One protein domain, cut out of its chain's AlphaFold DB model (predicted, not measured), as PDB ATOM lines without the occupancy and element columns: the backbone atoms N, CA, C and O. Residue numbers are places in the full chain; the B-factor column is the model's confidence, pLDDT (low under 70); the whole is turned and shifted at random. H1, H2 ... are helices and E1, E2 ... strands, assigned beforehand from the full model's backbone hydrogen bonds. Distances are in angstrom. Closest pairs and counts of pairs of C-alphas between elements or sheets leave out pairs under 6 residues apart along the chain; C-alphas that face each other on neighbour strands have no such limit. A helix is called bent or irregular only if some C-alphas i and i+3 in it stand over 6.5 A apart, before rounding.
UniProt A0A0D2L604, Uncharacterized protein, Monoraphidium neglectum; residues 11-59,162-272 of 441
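What this domain is: This is residues 11 to 59 and 162 to 272 of the 441 residues of an uncharacterized protein of Monoraphidium neglectum (UniProt A0A0D2L604). A strongly twisted four-stranded sheet has H2 and H3 covering one face, while H4 sticks up from the other face and the tail folds back to E5 beside it. From H1 a loop returns to the E2 edge, with residues 44 to 49 sticking out. The 160 printed residues hold four named helices and five named strands, E1 E2 H1 H2 E3 H3 E4 H4 E5, of mixed class; the mixed sheet's order is E2 E1 E3 E4. The whole is only just compact, close to loose: radius of gyration of the C-alphas 17.7 A, spans 54 by 44 by 30 A.

Where its parts are: Find C-alpha 13 at (-16.984, -21.308, -0.163); E1, residues 13 to 19, runs 19.5 A. E2 is residues 24 to 32, 26.5 A; E3 206 to 212, 19.2 A; E4 242 to 246. H2, residues 173 to 194, runs 31.9 A; H3 is 218 to 230, H1 37 to 40. H4, 247 to 263, is irregular: C-alphas 258 and 261 are 8.3 A apart. E5, 270 to 272, ends at (-47.909, -25.520, -11.918).

How they stand to each other: Look first at hairpin E1 and E2, antiparallel, N 17 and O 28 2.7 A apart. E1 and E3 are parallel, N 16 to O 207 2.8 A; so are E3 and E4, N 210 to O 243 2.9 A. E3, H3, E4 form a strand-helix-strand unit, parallel strands joined through a helix, its crossover right-handed. H2 lies over E2 and E1, H3 on the same face over E3 and E4. H2 touches H3 with residues 174 to 182 alone, closest C-alphas Thr 178 and Cys 227, 4.6 A. On the opposite face H4 stands up at 74 degrees. E5 pairs with no named strand; H1 is not on the sheet. Every O i to N i+4 pair is within hydrogen-bond range in H2 and H3, 11 of 13 in H4; H1 is too short for one.

The domain as a whole: The farthest C-alphas, Asn 40 and Pro 169, are 54.9 A apart. Residues 60 to 161 are cut out, a gap of 26.2 A between C-alphas 59 and 162. Links H2 to E3 and H3 to E4 are long. Look for pLDDT under 70 in 65 residues, among them 31 to 57 and 248 to 272.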
ATOM      1  N   PRO A  11     -14.448 -24.597  -3.441       49.56
ATOM      2  CA  PRO A  11     -14.396 -24.731  -1.990       49.56
ATOM      3  C   PRO A  11     -13.014 -24.349  -1.407       49.56
ATOM      4  O   PRO A  11     -12.004 -24.528  -2.093       49.56
ATOM      5  N   PRO A  12     -12.951 -23.896  -0.136       51.84
ATOM      6  CA  PRO A  12     -14.088 -23.675   0.756       51.84
ATOM      7  C   PRO A  12     -14.826 -22.368   0.416       51.84
ATOM      8  O   PRO A  12     -14.220 -21.304   0.344       51.84
ATOM      9  N   GLY A  13     -16.138 -22.451   0.196       66.69
ATOM     10  CA  GLY A  13     -16.984 -21.308  -0.163       66.69
ATOM     11  C   GLY A  13     -18.225 -21.237   0.718       66.69
ATOM     12  O   GLY A  13     -18.594 -22.217   1.352       66.69
ATOM     13  N   LEU A  14     -18.898 -20.095   0.764       77.88
ATOM     14  CA  LEU A  14     -20.197 -19.948   1.425       77.88
ATOM     15  C   LEU A  14     -21.236 -19.607   0.365       77.88
ATOM     16  O   LEU A  14     -20.995 -18.725  -0.451       77.88
ATOM     17  N   VAL A  15     -22.386 -20.274   0.381       79.19
ATOM     18  CA  VAL A  15     -23.554 -19.845  -0.391       79.19
ATOM     19  C   VAL A  15     -24.570 -19.266   0.574       79.19
ATOM     20  O   VAL A  15     -24.972 -19.950   1.512       79.19
ATOM     21  N   VAL A  16     -24.984 -18.024   0.340       82.94
ATOM     22  CA  VAL A  16     -26.030 -17.330   1.093       82.94
ATOM     23  C   VAL A  16     -27.197 -17.063   0.151       82.94
ATOM     24  O   VAL A  16     -27.078 -16.301  -0.802       82.94
ATOM     25  N   SER A  17     -28.336 -17.692   0.394       83.31
ATOM     26  CA  SER A  17     -29.582 -17.353  -0.281       83.31
ATOM     27  C   SER A  17     -30.339 -16.301   0.522       83.31
ATOM     28  O   SER A  17     -30.612 -16.496   1.708       83.31
ATOM     29  N   LEU A  18     -30.682 -15.205  -0.140       86.12
ATOM     30  CA  LEU A  18     -31.512 -14.127   0.368       86.12
ATOM     31  C   LEU A  18     -32.862 -14.220  -0.337       86.12
ATOM     32  O   LEU A  18     -32.938 -14.055  -1.556       86.12
ATOM     33  N   ASP A  19     -33.909 -14.489   0.430       85.00
ATOM     34  CA  ASP A  19     -35.271 -14.404  -0.066       85.00
ATOM     35  C   ASP A  19     -35.788 -12.974   0.114       85.00
ATOM     36  O   ASP A  19     -36.038 -12.541   1.239       85.00
ATOM     37  N   PHE A  20     -35.906 -12.213  -0.973       83.94
ATOM     38  CA  PHE A  20     -36.405 -10.841  -0.940       83.94
ATOM     39  C   PHE A  20     -37.918 -10.822  -1.145       83.94
ATOM     40  O   PHE A  20     -38.402 -10.392  -2.186       83.94
ATOM     41  N   GLY A  21     -38.676 -11.284  -0.151       77.19
ATOM     42  CA  GLY A  21     -40.136 -11.323  -0.233       77.19
ATOM     43  C   GLY A  21     -40.835  -9.967  -0.028       77.19
ATOM     44  O   GLY A  21     -40.244  -8.949   0.333       77.19
ATOM     45  N   THR A  22     -42.143  -9.949  -0.306       76.44
ATOM     46  CA  THR A  22     -42.983  -8.733  -0.272       76.44
ATOM     47  C   THR A  22     -43.355  -8.296   1.147       76.44
ATOM     48  O   THR A  22     -43.410  -7.095   1.420       76.44
ATOM     49  N   SER A  23     -43.632  -9.262   2.028       72.06
ATOM     50  CA  SER A  23     -44.030  -9.024   3.426       72.06
ATOM     51  C   SER A  23     -42.924  -9.412   4.401       72.06
ATOM     52  O   SER A  23     -42.682  -8.702   5.374       72.06
ATOM     53  N   PHE A  24     -42.228 -10.508   4.109       78.38
ATOM     54  CA  PHE A  24     -41.098 -11.002   4.878       78.38
ATOM     55  C   PHE A  24     -39.963 -11.395   3.942       78.38
ATOM     56  O   PHE A  24     -40.184 -11.658   2.766       78.38
ATOM     57  N   SER A  25     -38.756 -11.432   4.478       82.94
ATOM     58  CA  SER A  25     -37.560 -11.946   3.832       82.94
ATOM     59  C   SER A  25     -36.939 -13.030   4.696       82.94
ATOM     60  O   SER A  25     -37.023 -12.983   5.924       82.94
ATOM     61  N   GLY A  26     -36.289 -13.986   4.052       79.31
ATOM     62  CA  GLY A  26     -35.559 -15.061   4.711       79.31
ATOM     63  C   GLY A  26     -34.091 -15.055   4.315       79.31
ATOM     64  O   GLY A  26     -33.721 -14.595   3.236       79.31
ATOM     65  N   VAL A  27     -33.243 -15.602   5.180       80.38
ATOM     66  CA  VAL A  27     -31.861 -15.919   4.827       80.38
ATOM     67  C   VAL A  27     -31.620 -17.386   5.104       80.38
ATOM     68  O   VAL A  27     -31.932 -17.887   6.183       80.38
ATOM     69  N   ALA A  28     -31.013 -18.067   4.141       78.69
ATOM     70  CA  ALA A  28     -30.420 -19.372   4.363       78.69
ATOM     71  C   ALA A  28     -28.974 -19.361   3.888       78.69
ATOM     72  O   ALA A  28     -28.613 -18.672   2.939       78.69
ATOM     73  N   ALA A  29     -28.123 -20.118   4.558       76.50
ATOM     74  CA  ALA A  29     -26.720 -20.197   4.216       76.50
ATOM     75  C   ALA A  29     -26.202 -21.622   4.347       76.50
ATOM     76  O   ALA A  29     -26.654 -22.403   5.190       76.50
ATOM     77  N   LYS A  30     -25.229 -21.955   3.503       75.19
ATOM     78  CA  LYS A  30     -24.571 -23.254   3.485       75.19
ATOM     79  C   LYS A  30     -23.100 -23.105   3.138       75.19
ATOM     80  O   LYS A  30     -22.748 -22.559   2.095       75.19
ATOM     81  N   ALA A  31     -22.240 -23.634   4.003       68.44
ATOM     82  CA  ALA A  31     -20.824 -23.776   3.700       68.44
ATOM     83  C   ALA A  31     -20.620 -24.896   2.663       68.44
ATOM     84  O   ALA A  31     -21.143 -26.004   2.799       68.44
ATOM     85  N   LEU A  32     -19.854 -24.598   1.621       63.34
ATOM     86  CA  LEU A  32     -19.341 -25.525   0.625       63.34
ATOM     87  C   LEU A  32     -17.930 -25.932   1.060       63.34
ATOM     88  O   LEU A  32     -16.998 -25.141   0.954       63.34
ATOM     89  N   GLY A  33     -17.773 -27.142   1.596       54.25
ATOM     90  CA  GLY A  33     -16.473 -27.657   2.038       54.25
ATOM     91  C   GLY A  33     -15.715 -28.434   0.955       54.25
ATOM     92  O   GLY A  33     -16.296 -28.864  -0.042       54.25
ATOM     93  N   SER A  34     -14.420 -28.662   1.196       48.91
ATOM     94  CA  SER A  34     -13.591 -29.694   0.543       48.91
ATOM     95  C   SER A  34     -13.284 -30.888   1.468       48.91
ATOM     96  O   SER A  34     -12.497 -31.752   1.093       48.91
ATOM     97  N   ASP A  35     -13.876 -30.939   2.667       42.62
ATOM     98  CA  ASP A  35     -13.591 -31.933   3.713       42.62
ATOM     99  C   ASP A  35     -14.866 -32.741   4.077       42.62
ATOM    100  O   ASP A  35     -15.882 -32.134   4.443       42.62
ATOM    101  N   PRO A  36     -14.860 -34.085   3.935       42.78
ATOM    102  CA  PRO A  36     -16.029 -34.954   4.119       42.78
ATOM    103  C   PRO A  36     -16.571 -35.055   5.558       42.78
ATOM    104  O   PRO A  36     -17.714 -35.479   5.733       42.78
ATOM    105  N   ASP A  37     -15.834 -34.638   6.592       40.38
ATOM    106  CA  ASP A  37     -16.267 -34.863   7.985       40.38
ATOM    107  C   ASP A  37     -17.390 -33.930   8.474       40.38
ATOM    108  O   ASP A  37     -18.109 -34.260   9.422       40.38
ATOM    109  N   VAL A  38     -17.632 -32.810   7.785       44.19
ATOM    110  CA  VAL A  38     -18.785 -31.925   8.055       44.19
ATOM    111  C   VAL A  38     -20.105 -32.550   7.567       44.19
ATOM    112  O   VAL A  38     -21.168 -32.221   8.094       44.19
ATOM    113  N   LEU A  39     -20.047 -33.493   6.615       43.56
ATOM    114  CA  LEU A  39     -21.208 -34.257   6.135       43.56
ATOM    115  C   LEU A  39     -21.493 -35.501   6.985       43.56
ATOM    116  O   LEU A  39     -22.634 -35.949   7.038       43.56
ATOM    117  N   ASN A  40     -20.488 -36.032   7.682       41.53
ATOM    118  CA  ASN A  40     -20.633 -37.263   8.462       41.53
ATOM    119  C   ASN A  40     -21.309 -37.059   9.829       41.53
ATOM    120  O   ASN A  40     -21.714 -38.035  10.453       41.53
ATOM    121  N   ASN A  41     -21.455 -35.813  10.291       39.59
ATOM    122  CA  ASN A  41     -21.958 -35.502  11.634       39.59
ATOM    123  C   ASN A  41     -23.215 -34.614  11.655       39.59
ATOM    124  O   ASN A  41     -23.473 -33.949  12.662       39.59
ATOM    125  N   PHE A  42     -24.026 -34.588  10.587       34.47
ATOM    126  CA  PHE A  42     -25.312 -33.886  10.645       34.47
ATOM    127  C   PHE A  42     -26.448 -34.571   9.863       34.47
ATOM    128  O   PHE A  42     -26.248 -34.851   8.680       34.47
ATOM    129  N   PRO A  43     -27.652 -34.752  10.458       46.62
ATOM    130  CA  PRO A  43     -28.053 -34.500  11.852       46.62
ATOM    131  C   PRO A  43     -28.328 -35.786  12.657       46.62
ATOM    132  O   PRO A  43     -28.744 -36.803  12.107       46.62
ATOM    133  N   TYR A  44     -28.218 -35.707  13.988       32.44
ATOM    134  CA  TYR A  44     -29.148 -36.449  14.848       32.44
ATOM    135  C   TYR A  44     -30.143 -35.474  15.490       32.44
ATOM    136  O   TYR A  44     -29.811 -34.325  15.775       32.44
ATOM    137  N   GLN A  45     -31.379 -35.961  15.593       35.38
ATOM    138  CA  GLN A  45     -32.660 -35.247  15.558       35.38
ATOM    139  C   GLN A  45     -32.999 -34.474  16.857       35.38
ATOM    140  O   GLN A  45     -32.412 -34.712  17.904       35.38
ATOM    141  N   ALA A  46     -33.952 -33.540  16.849       28.27
ATOM    142  CA  ALA A  46     -35.376 -33.882  16.829       28.27
ATOM    143  C   ALA A  46     -36.164 -33.020  15.824       28.27
ATOM    144  O   ALA A  46     -36.366 -31.835  16.062       28.27
ATOM    145  N   GLY A  47     -36.630 -33.634  14.728       30.66
ATOM    146  CA  GLY A  47     -37.611 -33.030  13.815       30.66
ATOM    147  C   GLY A  47     -37.042 -32.287  12.599       30.66
ATOM    148  O   GLY A  47     -37.333 -31.117  12.411       30.66
ATOM    149  N   ASP A  48     -36.217 -32.983  11.818       38.09
ATOM    150  CA  ASP A  48     -36.023 -32.849  10.361       38.09
ATOM    151  C   ASP A  48     -35.996 -31.434   9.719       38.09
ATOM    152  O   ASP A  48     -37.000 -30.915   9.238       38.09
ATOM    153  N   LEU A  49     -34.797 -30.842   9.618       44.25
ATOM    154  CA  LEU A  49     -34.467 -29.841   8.591       44.25
ATOM    155  C   LEU A  49     -33.490 -30.492   7.605       44.25
ATOM    156  O   LEU A  49     -32.339 -30.786   7.936       44.25
ATOM    157  N   THR A  50     -33.956 -30.725   6.387       44.03
ATOM    158  CA  THR A  50     -33.508 -31.815   5.512       44.03
ATOM    159  C   THR A  50     -32.108 -31.700   4.886       44.03
ATOM    160  O   THR A  50     -31.682 -32.668   4.268       44.03
ATOM    161  N   PHE A  51     -31.327 -30.607   5.007       51.72
ATOM    162  CA  PHE A  51     -30.108 -30.472   4.161       51.72
ATOM    163  C   PHE A  51     -28.888 -29.695   4.713       51.72
ATOM    164  O   PHE A  51     -28.036 -29.258   3.923       51.72
ATOM    165  N   GLY A  52     -28.750 -29.539   6.035       55.06
ATOM    166  CA  GLY A  52     -27.562 -28.902   6.638       55.06
ATOM    167  C   GLY A  52     -27.427 -27.403   6.333       55.06
ATOM    168  O   GLY A  52     -26.317 -26.875   6.293       55.06
ATOM    169  N   TRP A  53     -28.554 -26.741   6.071       60.94
ATOM    170  CA  TRP A  53     -28.647 -25.290   5.936       60.94
ATOM    171  C   TRP A  53     -28.761 -24.630   7.302       60.94
ATOM    172  O   TRP A  53     -29.319 -25.200   8.240       60.94
ATOM    173  N   ILE A  54     -28.257 -23.407   7.386       66.75
ATOM    174  CA  ILE A  54     -28.437 -22.521   8.526       66.75
ATOM    175  C   ILE A  54     -29.429 -21.446   8.056       66.75
ATOM    176  O   ILE A  54     -29.113 -20.706   7.126       66.75
ATOM    177  N   THR A  55     -30.633 -21.391   8.633       67.19
ATOM    178  CA  THR A  55     -31.685 -20.413   8.297       67.19
ATOM    179  C   THR A  55     -31.913 -19.383   9.405       67.19
ATOM    180  O   THR A  55     -31.939 -19.726  10.587       67.19
ATOM    181  N   THR A  56     -32.123 -18.118   9.039       65.25
ATOM    182  CA  THR A  56     -32.571 -17.086   9.986       65.25
ATOM    183  C   THR A  56     -34.093 -17.111  10.124       65.25
ATOM    184  O   THR A  56     -34.783 -17.548   9.199       65.25
ATOM    185  N   PRO A  57     -34.659 -16.586  11.226       66.62
ATOM    186  CA  PRO A  57     -36.077 -16.253  11.260       66.62
ATOM    187  C   PRO A  57     -36.454 -15.278  10.144       66.62
ATOM    188  O   PRO A  57     -35.614 -14.515   9.658       66.62
ATOM    189  N   ALA A  58     -37.732 -15.302   9.769       70.62
ATOM    190  CA  ALA A  58     -38.296 -14.360   8.817       70.62
ATOM    191  C   ALA A  58     -38.153 -12.920   9.339       70.62
ATOM    192  O   ALA A  58     -38.445 -12.641  10.502       70.62
ATOM    193  N   LEU A  59     -37.720 -12.004   8.477       77.81
ATOM    194  CA  LEU A  59     -37.569 -10.581   8.768       77.81
ATOM    195  C   LEU A  59     -38.641  -9.793   8.005       77.81
ATOM    196  O   LEU A  59     -38.740  -9.977   6.797       77.81
ATOM    197  N   ALA A 162     -51.810  -0.041  -9.416       58.25
ATOM    198  CA  ALA A 162     -52.500   1.249  -9.286       58.25
ATOM    199  C   ALA A 162     -52.915   1.581  -7.838       58.25
ATOM    200  O   ALA A 162     -53.098   2.746  -7.499       58.25
ATOM    201  N   SER A 163     -53.054   0.563  -6.983       61.59
ATOM    202  CA  SER A 163     -53.370   0.701  -5.558       61.59
ATOM    203  C   SER A 163     -52.152   0.994  -4.674       61.59
ATOM    204  O   SER A 163     -52.314   1.218  -3.474       61.59
ATOM    205  N   LEU A 164     -50.933   0.970  -5.222       67.56
ATOM    206  CA  LEU A 164     -49.712   1.133  -4.443       67.56
ATOM    207  C   LEU A 164     -49.456   2.615  -4.145       67.56
ATOM    208  O   LEU A 164     -49.347   3.436  -5.056       67.56
ATOM    209  N   ALA A 165     -49.341   2.954  -2.861       72.56
ATOM    210  CA  ALA A 165     -49.018   4.312  -2.436       72.56
ATOM    211  C   ALA A 165     -47.654   4.753  -3.005       72.56
ATOM    212  O   ALA A 165     -46.721   3.950  -3.005       72.56
ATOM    213  N   PRO A 166     -47.504   6.004  -3.479       77.75
ATOM    214  CA  PRO A 166     -46.226   6.487  -3.989       77.75
ATOM    215  C   PRO A 166     -45.180   6.570  -2.871       77.75
ATOM    216  O   PRO A 166     -45.506   6.818  -1.709       77.75
ATOM    217  N   LEU A 167     -43.907   6.417  -3.239       84.06
ATOM    218  CA  LEU A 167     -42.802   6.632  -2.308       84.06
ATOM    219  C   LEU A 167     -42.739   8.106  -1.858       84.06
ATOM    220  O   LEU A 167     -43.090   8.998  -2.640       84.06
ATOM    221  N   PRO A 168     -42.266   8.388  -0.626       85.88
ATOM    222  CA  PRO A 168     -42.071   9.755  -0.160       85.88
ATOM    223  C   PRO A 168     -41.176  10.563  -1.117       85.88
ATOM    224  O   PRO A 168     -40.180  10.028  -1.617       85.88
ATOM    225  N   PRO A 169     -41.478  11.851  -1.365       82.12
ATOM    226  CA  PRO A 169     -40.646  12.699  -2.215       82.12
ATOM    227  C   PRO A 169     -39.191  12.697  -1.744       82.12
ATOM    228  O   PRO A 169     -38.940  12.872  -0.562       82.12
ATOM    229  N   GLY A 170     -38.231  12.506  -2.650       84.44
ATOM    230  CA  GLY A 170     -36.804  12.453  -2.299       84.44
ATOM    231  C   GLY A 170     -36.285  11.095  -1.829       84.44
ATOM    232  O   GLY A 170     -35.072  10.908  -1.766       84.44
ATOM    233  N   LEU A 171     -37.168  10.125  -1.570       86.25
ATOM    234  CA  LEU A 171     -36.787   8.761  -1.217       86.25
ATOM    235  C   LEU A 171     -37.056   7.812  -2.391       86.25
ATOM    236  O   LEU A 171     -38.171   7.346  -2.606       86.25
ATOM    237  N   GLY A 172     -36.015   7.551  -3.186       90.31
ATOM    238  CA  GLY A 172     -36.099   6.682  -4.362       90.31
ATOM    239  C   GLY A 172     -36.123   5.188  -4.020       90.31
ATOM    240  O   GLY A 172     -35.521   4.759  -3.036       90.31
ATOM    241  N   LEU A 173     -36.754   4.381  -4.881       90.25
ATOM    242  CA  LEU A 173     -36.882   2.930  -4.691       90.25
ATOM    243  C   LEU A 173     -35.527   2.224  -4.540       90.25
ATOM    244  O   LEU A 173     -35.371   1.402  -3.641       90.25
ATOM    245  N   GLU A 174     -34.541   2.562  -5.382       92.25
ATOM    246  CA  GLU A 174     -33.204   1.951  -5.313       92.25
ATOM    247  C   GLU A 174     -32.571   2.149  -3.932       92.25
ATOM    248  O   GLU A 174     -31.972   1.226  -3.383       92.25
ATOM    249  N   ARG A 175     -32.768   3.326  -3.323       93.38
ATOM    250  CA  ARG A 175     -32.256   3.618  -1.984       93.38
ATOM    251  C   ARG A 175     -32.936   2.757  -0.924       93.38
ATOM    252  O   ARG A 175     -32.242   2.175  -0.099       93.38
ATOM    253  N   VAL A 176     -34.264   2.634  -0.979       93.56
ATOM    254  CA  VAL A 176     -35.035   1.806  -0.035       93.56
ATOM    255  C   VAL A 176     -34.601   0.340  -0.117       93.56
ATOM    256  O   VAL A 176     -34.351  -0.285   0.911       93.56
ATOM    257  N   ILE A 177     -34.451  -0.197  -1.331       94.31
ATOM    258  CA  ILE A 177     -33.986  -1.575  -1.547       94.31
ATOM    259  C   ILE A 177     -32.548  -1.747  -1.052       94.31
ATOM    260  O   ILE A 177     -32.251  -2.736  -0.392       94.31
ATOM    261  N   THR A 178     -31.660  -0.793  -1.336       95.75
ATOM    262  CA  THR A 178     -30.256  -0.830  -0.890       95.75
ATOM    263  C   THR A 178     -30.149  -0.847   0.631       95.75
ATOM    264  O   THR A 178     -29.454  -1.693   1.191       95.75
ATOM    265  N   ASP A 179     -30.866   0.052   1.307       95.38
ATOM    266  CA  ASP A 179     -30.873   0.134   2.766       95.38
ATOM    267  C   ASP A 179     -31.408  -1.172   3.385       95.38
ATOM    268  O   ASP A 179     -30.822  -1.695   4.340       95.38
ATOM    269  N   TYR A 180     -32.468  -1.740   2.796       95.25
ATOM    270  CA  TYR A 180     -33.038  -3.018   3.218       95.25
ATOM    271  C   TYR A 180     -32.076  -4.195   3.022       95.25
ATOM    272  O   TYR A 180     -31.773  -4.905   3.979       95.25
ATOM    273  N   LEU A 181     -31.552  -4.385   1.806       94.69
ATOM    274  CA  LEU A 181     -30.615  -5.468   1.498       94.69
ATOM    275  C   LEU A 181     -29.346  -5.368   2.345       94.69
ATOM    276  O   LEU A 181     -28.844  -6.389   2.805       94.69
ATOM    277  N   GLY A 182     -28.853  -4.154   2.604       93.88
ATOM    278  CA  GLY A 182     -27.669  -3.949   3.435       93.88
ATOM    279  C   GLY A 182     -27.916  -4.340   4.888       93.88
ATOM    280  O   GLY A 182     -27.064  -4.963   5.518       93.88
ATOM    281  N   GLY A 183     -29.088  -4.010   5.437       91.56
ATOM    282  CA  GLY A 183     -29.461  -4.472   6.771       91.56
ATOM    283  C   GLY A 183     -29.653  -5.991   6.832       91.56
ATOM    284  O   GLY A 183     -29.143  -6.619   7.758       91.56
ATOM    285  N   LEU A 184     -30.315  -6.585   5.832       89.50
ATOM    286  CA  LEU A 184     -30.531  -8.031   5.741       89.50
ATOM    287  C   LEU A 184     -29.196  -8.786   5.659       89.50
ATOM    288  O   LEU A 184     -28.986  -9.771   6.362       89.50
ATOM    289  N   HIS A 185     -28.265  -8.283   4.850       90.56
ATOM    290  CA  HIS A 185     -26.924  -8.834   4.692       90.56
ATOM    291  C   HIS A 185     -26.101  -8.750   5.977       90.56
ATOM    292  O   HIS A 185     -25.553  -9.760   6.413       90.56
ATOM    293  N   ARG A 186     -26.084  -7.596   6.656       89.06
ATOM    294  CA  ARG A 186     -25.415  -7.471   7.962       89.06
ATOM    295  C   ARG A 186     -25.987  -8.437   8.996       89.06
ATOM    296  O   ARG A 186     -25.219  -9.066   9.719       89.06
ATOM    297  N   GLN A 187     -27.311  -8.589   9.052       82.00
ATOM    298  CA  GLN A 187     -27.953  -9.551   9.953       82.00
ATOM    299  C   GLN A 187     -27.563 -10.994   9.611       82.00
ATOM    300  O   GLN A 187     -27.215 -11.756  10.514       82.00
ATOM    301  N   ALA A 188     -27.541 -11.350   8.324       80.56
ATOM    302  CA  ALA A 188     -27.088 -12.657   7.857       80.56
ATOM    303  C   ALA A 188     -25.661 -12.967   8.329       80.56
ATOM    304  O   ALA A 188     -25.413 -14.014   8.926       80.56
ATOM    305  N   LEU A 189     -24.728 -12.039   8.109       82.94
ATOM    306  CA  LEU A 189     -23.328 -12.199   8.499       82.94
ATOM    307  C   LEU A 189     -23.158 -12.267  10.017       82.94
ATOM    308  O   LEU A 189     -22.460 -13.147  10.516       82.94
ATOM    309  N   ALA A 190     -23.834 -11.389  10.761       82.38
ATOM    310  CA  ALA A 190     -23.801 -11.378  12.219       82.38
ATOM    311  C   ALA A 190     -24.328 -12.694  12.812       82.38
ATOM    312  O   ALA A 190     -23.810 -13.192  13.817       82.38
ATOM    313  N   TRP A 191     -25.349 -13.276  12.189       76.81
ATOM    314  CA  TRP A 191     -25.899 -14.558  12.599       76.81
ATOM    315  C   TRP A 191     -24.953 -15.720  12.262       76.81
ATOM    316  O   TRP A 191     -24.668 -16.566  13.113       76.81
ATOM    317  N   LEU A 192     -24.360 -15.714  11.065       74.88
ATOM    318  CA  LEU A 192     -23.364 -16.708  10.664       74.88
ATOM    319  C   LEU A 192     -22.091 -16.653  11.517       74.88
ATOM    320  O   LEU A 192     -21.541 -17.706  11.847       74.88
ATOM    321  N   ALA A 193     -21.658 -15.462  11.923       78.19
ATOM    322  CA  ALA A 193     -20.510 -15.249  12.803       78.19
ATOM    323  C   ALA A 193     -20.739 -15.762  14.239       78.19
ATOM    324  O   ALA A 193     -19.777 -16.074  14.937       78.19
ATOM    325  N   ARG A 194     -21.997 -15.883  14.684       74.88
ATOM    326  CA  ARG A 194     -22.361 -16.520  15.967       74.88
ATOM    327  C   ARG A 194     -22.609 -18.017  15.850       74.88
ATOM    328  O   ARG A 194     -22.631 -18.723  16.855       74.88
ATOM    329  N   SER A 195     -22.814 -18.515  14.636       70.25
ATOM    330  CA  SER A 195     -23.015 -19.939  14.407       70.25
ATOM    331  C   SER A 195     -21.736 -20.732  14.704       70.25
ATOM    332  O   SER A 195     -20.616 -20.225  14.609       70.25
ATOM    333  N   ARG A 196     -21.879 -22.039  14.956       65.00
ATOM    334  CA  ARG A 196     -20.739 -22.972  15.100       65.00
ATOM    335  C   ARG A 196     -19.807 -23.023  13.876       65.00
ATOM    336  O   ARG A 196     -18.739 -23.622  13.951       65.00
ATOM    337  N   TYR A 197     -20.205 -22.405  12.763       64.81
ATOM    338  CA  TYR A 197     -19.499 -22.389  11.486       64.81
ATOM    339  C   TYR A 197     -18.724 -21.092  11.224       64.81
ATOM    340  O   TYR A 197     -18.115 -20.967  10.169       64.81
ATOM    341  N   ALA A 198     -18.696 -20.142  12.165       68.25
ATOM    342  CA  ALA A 198     -18.087 -18.817  11.998       68.25
ATOM    343  C   ALA A 198     -16.635 -18.810  11.480       68.25
ATOM    344  O   ALA A 198     -16.219 -17.866  10.823       68.25
ATOM    345  N   LYS A 199     -15.855 -19.860  11.770       68.25
ATOM    346  CA  LYS A 199     -14.446 -19.989  11.348       68.25
ATOM    347  C   LYS A 199     -14.252 -20.745  10.027       68.25
ATOM    348  O   LYS A 199     -13.116 -20.966   9.626       68.25
ATOM    349  N   MET A 200     -15.333 -21.212   9.399       65.00
ATOM    350  CA  MET A 200     -15.281 -22.123   8.245       65.00
ATOM    351  C   MET A 200     -15.487 -21.426   6.898       65.00
ATOM    352  O   MET A 200     -15.468 -22.090   5.864       65.00
ATOM    353  N   TRP A 201     -15.705 -20.113   6.892       72.44
ATOM    354  CA  TRP A 201     -15.970 -19.348   5.681       72.44
ATOM    355  C   TRP A 201     -15.308 -17.973   5.740       72.44
ATOM    356  O   TRP A 201     -15.048 -17.437   6.814       72.44
ATOM    357  N   ASP A 202     -15.048 -17.425   4.557       75.12
ATOM    358  CA  ASP A 202     -14.627 -16.045   4.350       75.12
ATOM    359  C   ASP A 202     -15.774 -15.307   3.652       75.12
ATOM    360  O   ASP A 202     -16.272 -15.758   2.616       75.12
ATOM    361  N   GLU A 203     -16.208 -14.180   4.217       76.00
ATOM    362  CA  GLU A 203     -17.213 -13.306   3.607       76.00
ATOM    363  C   GLU A 203     -16.786 -12.882   2.200       76.00
ATOM    364  O   GLU A 203     -17.587 -12.894   1.263       76.00
ATOM    365  N   ALA A 204     -15.491 -12.607   2.020       79.94
ATOM    366  CA  ALA A 204     -14.923 -12.245   0.734       79.94
ATOM    367  C   ALA A 204     -14.906 -13.414  -0.263       79.94
ATOM    368  O   ALA A 204     -14.551 -13.192  -1.419       79.94
ATOM    369  N   ALA A 205     -15.301 -14.626   0.132       75.94
ATOM    370  CA  ALA A 205     -15.493 -15.787  -0.736       75.94
ATOM    371  C   ALA A 205     -16.971 -16.215  -0.853       75.94
ATOM    372  O   ALA A 205     -17.273 -17.194  -1.542       75.94
ATOM    373  N   ALA A 206     -17.901 -15.494  -0.218       82.19
ATOM    374  CA  ALA A 206     -19.318 -15.817  -0.268       82.19
ATOM    375  C   ALA A 206     -19.921 -15.569  -1.663       82.19
ATOM    376  O   ALA A 206     -19.633 -14.577  -2.338       82.19
ATOM    377  N   SER A 207     -20.778 -16.495  -2.083       82.94
ATOM    378  CA  SER A 207     -21.670 -16.377  -3.230       82.94
ATOM    379  C   SER A 207     -23.102 -16.228  -2.734       82.94
ATOM    380  O   SER A 207     -23.500 -16.848  -1.751       82.94
ATOM    381  N   TYR A 208     -23.880 -15.418  -3.427       85.31
ATOM    382  CA  TYR A 208     -25.225 -15.023  -3.075       85.31
ATOM    383  C   TYR A 208     -26.213 -15.469  -4.143       85.31
ATOM    384  O   TYR A 208     -25.979 -15.306  -5.343       85.31
ATOM    385  N   VAL A 209     -27.342 -15.989  -3.686       83.62
ATOM    386  CA  VAL A 209     -28.526 -16.222  -4.511       83.62
ATOM    387  C   VAL A 209     -29.606 -15.288  -3.993       83.62
ATOM    388  O   VAL A 209     -29.953 -15.363  -2.822       83.62
ATOM    389  N   LEU A 210     -30.108 -14.385  -4.826       86.56
ATOM    390  CA  LEU A 210     -31.160 -13.445  -4.443       86.56
ATOM    391  C   LEU A 210     -32.419 -13.764  -5.237       86.56
ATOM    392  O   LEU A 210     -32.386 -13.741  -6.472       86.56
ATOM    393  N   THR A 211     -33.510 -14.063  -4.534       82.88
ATOM    394  CA  THR A 211     -34.804 -14.253  -5.184       82.88
ATOM    395  C   THR A 211     -35.333 -12.915  -5.693       82.88
ATOM    396  O   THR A 211     -35.142 -11.857  -5.085       82.88
ATOM    397  N   VAL A 212     -35.957 -12.943  -6.864       80.19
ATOM    398  CA  VAL A 212     -36.604 -11.786  -7.476       80.19
ATOM    399  C   VAL A 212     -37.975 -12.174  -8.018       80.19
ATOM    400  O   VAL A 212     -38.169 -13.332  -8.394       80.19
ATOM    401  N   PRO A 213     -38.917 -11.219  -8.133       72.12
ATOM    402  CA  PRO A 213     -40.200 -11.480  -8.768       72.12
ATOM    403  C   PRO A 213     -40.046 -12.127 -10.141       72.12
ATOM    404  O   PRO A 213     -39.110 -11.832 -10.889       72.12
ATOM    405  N   ALA A 214     -41.022 -12.948 -10.502       64.88
ATOM    406  CA  ALA A 214     -41.092 -13.589 -11.809       64.88
ATOM    407  C   ALA A 214     -41.092 -12.553 -12.954       64.88
ATOM    408  O   ALA A 214     -40.287 -12.592 -13.878       64.88
ATOM    409  N   SER A 215     -41.911 -11.508 -12.809       63.50
ATOM    410  CA  SER A 215     -42.107 -10.450 -13.815       63.50
ATOM    411  C   SER A 215     -41.104  -9.283 -13.730       63.50
ATOM    412  O   SER A 215     -41.466  -8.127 -13.972       63.50
ATOM    413  N   LEU A 216     -39.846  -9.558 -13.366       70.44
ATOM    414  CA  LEU A 216     -38.808  -8.531 -13.244       70.44
ATOM    415  C   LEU A 216     -38.192  -8.189 -14.614       70.44
ATOM    416  O   LEU A 216     -37.571  -9.041 -15.250       70.44
ATOM    417  N   SER A 217     -38.323  -6.931 -15.051       72.19
ATOM    418  CA  SER A 217     -37.689  -6.447 -16.288       72.19
ATOM    419  C   SER A 217     -36.160  -6.496 -16.193       72.19
ATOM    420  O   SER A 217     -35.600  -6.431 -15.098       72.19
ATOM    421  N   ASP A 218     -35.461  -6.542 -17.329       73.88
ATOM    422  CA  ASP A 218     -33.988  -6.525 -17.333       73.88
ATOM    423  C   ASP A 218     -33.422  -5.258 -16.677       73.88
ATOM    424  O   ASP A 218     -32.465  -5.325 -15.907       73.88
ATOM    425  N   GLN A 219     -34.093  -4.116 -16.861       77.12
ATOM    426  CA  GLN A 219     -33.760  -2.881 -16.150       77.12
ATOM    427  C   GLN A 219     -33.879  -3.048 -14.628       77.12
ATOM    428  O   GLN A 219     -33.022  -2.572 -13.882       77.12
ATOM    429  N   ALA A 220     -34.930  -3.716 -14.152       80.06
ATOM    430  CA  ALA A 220     -35.130  -3.938 -12.730       80.06
ATOM    431  C   ALA A 220     -34.148  -4.985 -12.165       80.06
ATOM    432  O   ALA A 220     -33.697  -4.833 -11.030       80.06
ATOM    433  N   LYS A 221     -33.717  -5.979 -12.961       80.88
ATOM    434  CA  LYS A 221     -32.599  -6.882 -12.614       80.88
ATOM    435  C   LYS A 221     -31.296  -6.100 -12.434       80.88
ATOM    436  O   LYS A 221     -30.622  -6.277 -11.419       80.88
ATOM    437  N   ASP A 222     -30.974  -5.189 -13.352       86.38
ATOM    438  CA  ASP A 222     -29.795  -4.320 -13.239       86.38
ATOM    439  C   ASP A 222     -29.862  -3.427 -11.997       86.38
ATOM    440  O   ASP A 222     -28.876  -3.302 -11.263       86.38
ATOM    441  N   THR A 223     -31.034  -2.853 -11.711       90.00
ATOM    442  CA  THR A 223     -31.286  -2.119 -10.466       90.00
ATOM    443  C   THR A 223     -31.027  -2.996  -9.240       90.00
ATOM    444  O   THR A 223     -30.281  -2.577  -8.359       90.00
ATOM    445  N   MET A 224     -31.544  -4.228  -9.186       91.31
ATOM    446  CA  MET A 224     -31.304  -5.137  -8.058       91.31
ATOM    447  C   MET A 224     -29.815  -5.443  -7.862       91.31
ATOM    448  O   MET A 224     -29.339  -5.453  -6.726       91.31
ATOM    449  N   ARG A 225     -29.048  -5.630  -8.945       92.75
ATOM    450  CA  ARG A 225     -27.590  -5.839  -8.859       92.75
ATOM    451  C   ARG A 225     -26.855  -4.596  -8.354       92.75
ATOM    452  O   ARG A 225     -25.937  -4.728  -7.545       92.75
ATOM    453  N   ARG A 226     -27.261  -3.392  -8.781       95.06
ATOM    454  CA  ARG A 226     -26.725  -2.129  -8.240       95.06
ATOM    455  C   ARG A 226     -27.026  -1.990  -6.751       95.06
ATOM    456  O   ARG A 226     -26.105  -1.700  -5.993       95.06
ATOM    457  N   CYS A 227     -28.265  -2.254  -6.335       95.75
ATOM    458  CA  CYS A 227     -28.656  -2.211  -4.928       95.75
ATOM    459  C   CYS A 227     -27.856  -3.219  -4.096       95.75
ATOM    460  O   CYS A 227     -27.340  -2.859  -3.046       95.75
ATOM    461  N   ALA A 228     -27.689  -4.457  -4.574       95.31
ATOM    462  CA  ALA A 228     -26.898  -5.481  -3.888       95.31
ATOM    463  C   ALA A 228     -25.426  -5.066  -3.725       95.31
ATOM    464  O   ALA A 228     -24.837  -5.273  -2.665       95.31
ATOM    465  N   HIS A 229     -24.837  -4.441  -4.746       96.00
ATOM    466  CA  HIS A 229     -23.489  -3.889  -4.647       96.00
ATOM    467  C   HIS A 229     -23.404  -2.752  -3.618       96.00
ATOM    468  O   HIS A 229     -22.563  -2.792  -2.724       96.00
ATOM    469  N   GLN A 230     -24.297  -1.765  -3.706       96.62
ATOM    470  CA  GLN A 230     -24.332  -0.627  -2.780       96.62
ATOM    471  C   GLN A 230     -24.625  -1.054  -1.333       96.62
ATOM    472  O   GLN A 230     -24.156  -0.421  -0.393       96.62
ATOM    473  N   ALA A 231     -25.369  -2.148  -1.159       95.44
ATOM    474  CA  ALA A 231     -25.688  -2.763   0.121       95.44
ATOM    475  C   ALA A 231     -24.511  -3.529   0.752       95.44
ATOM    476  O   ALA A 231     -24.612  -3.926   1.911       95.44
ATOM    477  N   GLY A 232     -23.416  -3.747   0.015       93.69
ATOM    478  CA  GLY A 232     -22.265  -4.529   0.473       93.69
ATOM    479  C   GLY A 232     -22.402  -6.041   0.277       93.69
ATOM    480  O   GLY A 232     -21.493  -6.775   0.647       93.69
ATOM    481  N   VAL A 233     -23.480  -6.516  -0.359       92.25
ATOM    482  CA  VAL A 233     -23.699  -7.950  -0.631       92.25
ATOM    483  C   VAL A 233     -22.638  -8.485  -1.594       92.25
ATOM    484  O   VAL A 233     -22.148  -9.599  -1.440       92.25
ATOM    485  N   ILE A 234     -22.269  -7.688  -2.601       91.88
ATOM    486  CA  ILE A 234     -21.276  -8.052  -3.619       91.88
ATOM    487  C   ILE A 234     -20.286  -6.915  -3.901       91.88
ATOM    488  O   ILE A 234     -20.642  -5.739  -3.794       91.88
ATOM    489  N   PRO A 235     -19.051  -7.243  -4.328       88.56
ATOM    490  CA  PRO A 235     -18.004  -6.244  -4.546       88.56
ATOM    491  C   PRO A 235     -18.277  -5.295  -5.718       88.56
ATOM    492  O   PRO A 235     -17.759  -4.183  -5.721       88.56
ATOM    493  N   ASP A 236     -19.076  -5.709  -6.702       91.44
ATOM    494  CA  ASP A 236     -19.451  -4.911  -7.871       91.44
ATOM    495  C   ASP A 236     -20.767  -5.428  -8.479       91.44
ATOM    496  O   ASP A 236     -21.102  -6.604  -8.337       91.44
ATOM    497  N   ALA A 237     -21.517  -4.576  -9.187       89.56
ATOM    498  CA  ALA A 237     -22.813  -4.955  -9.769       89.56
ATOM    499  C   ALA A 237     -22.705  -6.055 -10.853       89.56
ATOM    500  O   ALA A 237     -23.666  -6.784 -11.096       89.56
ATOM    501  N   GLY A 238     -21.540  -6.219 -11.487       82.50
ATOM    502  CA  GLY A 238     -21.261  -7.276 -12.464       82.50
ATOM    503  C   GLY A 238     -20.775  -8.589 -11.840       82.50
ATOM    504  O   GLY A 238     -20.504  -9.547 -12.568       82.50
ATOM    505  N   SER A 239     -20.675  -8.670 -10.508       84.19
ATOM    506  CA  SER A 239     -20.012  -9.784  -9.837       84.19
ATOM    507  C   SER A 239     -20.724 -11.110 -10.082       84.19
ATOM    508  O   SER A 239     -21.904 -11.271  -9.768       84.19
ATOM    509  N   ARG A 240     -19.984 -12.123 -10.543       81.00
ATOM    510  CA  ARG A 240     -20.498 -13.499 -10.696       81.00
ATOM    511  C   ARG A 240     -20.877 -14.167  -9.373       81.00
ATOM    512  O   ARG A 240     -21.436 -15.255  -9.388       81.00
ATOM    513  N   ARG A 241     -20.574 -13.520  -8.247       82.44
ATOM    514  CA  ARG A 241     -20.971 -13.972  -6.917       82.44
ATOM    515  C   ARG A 241     -22.445 -13.746  -6.637       82.44
ATOM    516  O   ARG A 241     -22.917 -14.333  -5.687       82.44
ATOM    517  N   LEU A 242     -23.166 -12.936  -7.415       85.25
ATOM    518  CA  LEU A 242     -24.620 -12.813  -7.291       85.25
ATOM    519  C   LEU A 242     -25.324 -13.489  -8.462       85.25
ATOM    520  O   LEU A 242     -25.218 -13.036  -9.610       85.25
ATOM    521  N   GLN A 243     -26.111 -14.507  -8.137       80.38
ATOM    522  CA  GLN A 243     -27.113 -15.077  -9.020       80.38
ATOM    523  C   GLN A 243     -28.491 -14.557  -8.607       80.38
ATOM    524  O   GLN A 243     -28.890 -14.684  -7.453       80.38
ATOM    525  N   LEU A 244     -29.208 -13.959  -9.556       79.00
ATOM    526  CA  LEU A 244     -30.631 -13.692  -9.384       79.00
ATOM    527  C   LEU A 244     -31.389 -14.947  -9.812       79.00
ATOM    528  O   LEU A 244     -31.039 -15.548 -10.828       79.00
ATOM    529  N   VAL A 245     -32.393 -15.337  -9.040       72.38
ATOM    530  CA  VAL A 245     -33.288 -16.449  -9.369       72.38
ATOM    531  C   VAL A 245     -34.721 -15.967  -9.250       72.38
ATOM    532  O   VAL A 245     -35.036 -15.208  -8.334       72.38
ATOM    533  N   HIS A 246     -35.593 -16.371 -10.166       71.12
ATOM    534  CA  HIS A 246     -37.003 -16.048 -10.018       71.12
ATOM    535  C   HIS A 246     -37.588 -16.832  -8.835       71.12
ATOM    536  O   HIS A 246     -37.323 -18.022  -8.685       71.12
ATOM    537  N   GLU A 247     -38.380 -16.167  -7.997       73.81
ATOM    538  CA  GLU A 247     -39.118 -16.784  -6.883       73.81
ATOM    539  C   GLU A 247     -39.847 -18.080  -7.283       73.81
ATOM    540  O   GLU A 247     -39.563 -19.117  -6.674       73.81
ATOM    541  N   PRO A 248     -40.669 -18.102  -8.353       67.00
ATOM    542  CA  PRO A 248     -41.350 -19.330  -8.766       67.00
ATOM    543  C   PRO A 248     -40.398 -20.438  -9.230       67.00
ATOM    544  O   PRO A 248     -40.649 -21.609  -8.956       67.00
ATOM    545  N   GLU A 249     -39.274 -20.100  -9.869       63.75
ATOM    546  CA  GLU A 249     -38.270 -21.092 -10.276       63.75
ATOM    547  C   GLU A 249     -37.552 -21.689  -9.062       63.75
ATOM    548  O   GLU A 249     -37.321 -22.898  -9.000       63.75
ATOM    549  N   ALA A 250     -37.215 -20.853  -8.074       69.38
ATOM    550  CA  ALA A 250     -36.617 -21.302  -6.825       69.38
ATOM    551  C   ALA A 250     -37.567 -22.249  -6.075       69.38
ATOM    552  O   ALA A 250     -37.134 -23.314  -5.622       69.38
ATOM    553  N   ALA A 251     -38.858 -21.907  -6.014       68.81
ATOM    554  CA  ALA A 251     -39.899 -22.755  -5.443       68.81
ATOM    555  C   ALA A 251     -40.060 -24.071  -6.226       68.81
ATOM    556  O   ALA A 251     -40.051 -25.144  -5.620       68.81
ATOM    557  N   ALA A 252     -40.117 -24.017  -7.563       62.44
ATOM    558  CA  ALA A 252     -40.207 -25.195  -8.426       62.44
ATOM    559  C   ALA A 252     -39.043 -26.163  -8.177       62.44
ATOM    560  O   ALA A 252     -39.259 -27.345  -7.921       62.44
ATOM    561  N   VAL A 253     -37.802 -25.666  -8.203       63.38
ATOM    562  CA  VAL A 253     -36.598 -26.485  -7.998       63.38
ATOM    563  C   VAL A 253     -36.567 -27.085  -6.594       63.38
ATOM    564  O   VAL A 253     -36.194 -28.251  -6.443       63.38
ATOM    565  N   ALA A 254     -36.958 -26.321  -5.569       66.75
ATOM    566  CA  ALA A 254     -37.030 -26.814  -4.199       66.75
ATOM    567  C   ALA A 254     -38.034 -27.970  -4.072       66.75
ATOM    568  O   ALA A 254     -37.661 -29.047  -3.603       66.75
ATOM    569  N   LEU A 255     -39.256 -27.781  -4.578       62.81
ATOM    570  CA  LEU A 255     -40.315 -28.791  -4.584       62.81
ATOM    571  C   LEU A 255     -39.899 -30.040  -5.365       62.81
ATOM    572  O   LEU A 255     -39.958 -31.159  -4.859       62.81
ATOM    573  N   VAL A 256     -39.420 -29.853  -6.594       60.69
ATOM    574  CA  VAL A 256     -38.936 -30.939  -7.446       60.69
ATOM    575  C   VAL A 256     -37.892 -31.748  -6.700       60.69
ATOM    576  O   VAL A 256     -38.016 -32.960  -6.657       60.69
ATOM    577  N   LYS A 257     -36.906 -31.104  -6.067       63.00
ATOM    578  CA  LYS A 257     -35.833 -31.784  -5.336       63.00
ATOM    579  C   LYS A 257     -36.320 -32.524  -4.089       63.00
ATOM    580  O   LYS A 257     -35.829 -33.618  -3.822       63.00
ATOM    581  N   GLU A 258     -37.236 -31.933  -3.329       62.78
ATOM    582  CA  GLU A 258     -37.791 -32.521  -2.106       62.78
ATOM    583  C   GLU A 258     -38.605 -33.785  -2.410       62.78
ATOM    584  O   GLU A 258     -38.458 -34.805  -1.738       62.78
ATOM    585  N   TYR A 259     -39.393 -33.748  -3.483       60.78
ATOM    586  CA  TYR A 259     -40.338 -34.806  -3.827       60.78
ATOM    587  C   TYR A 259     -39.882 -35.677  -5.021       60.78
ATOM    588  O   TYR A 259     -40.623 -36.564  -5.451       60.78
ATOM    589  N   TRP A 260     -38.660 -35.481  -5.544       50.72
ATOM    590  CA  TRP A 260     -38.158 -36.083  -6.798       50.72
ATOM    591  C   TRP A 260     -38.263 -37.614  -6.891       50.72
ATOM    592  O   TRP A 260     -38.550 -38.110  -7.980       50.72
ATOM    593  N   PRO A 261     -38.093 -38.414  -5.819       53.50
ATOM    594  CA  PRO A 261     -38.294 -39.859  -5.937       53.50
ATOM    595  C   PRO A 261     -39.777 -40.250  -6.019       53.50
ATOM    596  O   PRO A 261     -40.108 -41.274  -6.609       53.50
ATOM    597  N   ALA A 262     -40.666 -39.453  -5.419       58.00
ATOM    598  CA  ALA A 262     -42.091 -39.753  -5.304       58.00
ATOM    599  C   ALA A 262     -42.900 -39.253  -6.508       58.00
ATOM    600  O   ALA A 262     -43.852 -39.913  -6.921       58.00
ATOM    601  N   LEU A 263     -42.516 -38.116  -7.096       59.19
ATOM    602  CA  LEU A 263     -43.278 -37.494  -8.182       59.19
ATOM    603  C   LEU A 263     -43.132 -38.218  -9.527       59.19
ATOM    604  O   LEU A 263     -43.992 -38.048 -10.381       59.19
ATOM    605  N   SER A 264     -42.100 -39.053  -9.719       64.00
ATOM    606  CA  SER A 264     -41.864 -39.790 -10.979       64.00
ATOM    607  C   SER A 264     -41.933 -38.902 -12.233       64.00
ATOM    608  O   SER A 264     -42.453 -39.326 -13.267       64.00
ATOM    609  N   LEU A 265     -41.423 -37.671 -12.122       61.38
ATOM    610  CA  LEU A 265     -41.497 -36.663 -13.174       61.38
ATOM    611  C   LEU A 265     -40.698 -37.099 -14.409       61.38
ATOM    612  O   LEU A 265     -39.545 -37.530 -14.315       61.38
ATOM    613  N   ALA A 266     -41.319 -36.971 -15.574       60.53
ATOM    614  CA  ALA A 266     -40.764 -37.272 -16.880       60.53
ATOM    615  C   ALA A 266     -40.562 -35.997 -17.713       60.53
ATOM    616  O   ALA A 266     -41.080 -34.920 -17.429       60.53
ATOM    617  N   LYS A 267     -39.780 -36.123 -18.787       61.78
ATOM    618  CA  LYS A 267     -39.621 -35.058 -19.783       61.78
ATOM    619  C   LYS A 267     -40.986 -34.674 -20.367       61.78
ATOM    620  O   LYS A 267     -41.707 -35.562 -20.819       61.78
ATOM    621  N   GLY A 268     -41.252 -33.373 -20.464       53.81
ATOM    622  CA  GLY A 268     -42.518 -32.834 -20.968       53.81
ATOM    623  C   GLY A 268     -43.622 -32.765 -19.911       53.81
ATOM    624  O   GLY A 268     -44.693 -32.235 -20.199       53.81
ATOM    625  N   ASP A 269     -43.371 -33.252 -18.690       58.81
ATOM    626  CA  ASP A 269     -44.275 -32.993 -17.574       58.81
ATOM    627  C   ASP A 269     -44.239 -31.506 -17.238       58.81
ATOM    628  O   ASP A 269     -43.203 -30.842 -17.318       58.81
ATOM    629  N   THR A 270     -45.399 -30.987 -16.862       56.22
ATOM    630  CA  THR A 270     -45.568 -29.575 -16.555       56.22
ATOM    631  C   THR A 270     -45.944 -29.416 -15.089       56.22
ATOM    632  O   THR A 270     -46.841 -30.094 -14.582       56.22
ATOM    633  N   ILE A 271     -45.244 -28.517 -14.406       61.75
ATOM    634  CA  ILE A 271     -45.452 -28.184 -13.003       61.75
ATOM    635  C   ILE A 271     -46.105 -26.813 -12.933       61.75
ATOM    636  O   ILE A 271     -45.536 -25.818 -13.375       61.75
ATOM    637  N   LEU A 272     -47.293 -26.768 -12.342       64.31
ATOM    638  CA  LEU A 272     -47.909 -25.520 -11.918       64.31
ATOM    639  C   LEU A 272     -47.363 -25.170 -10.534       64.31
ATOM    640  O   LEU A 272     -47.577 -25.923  -9.583       64.31
TER     641      LEU A 272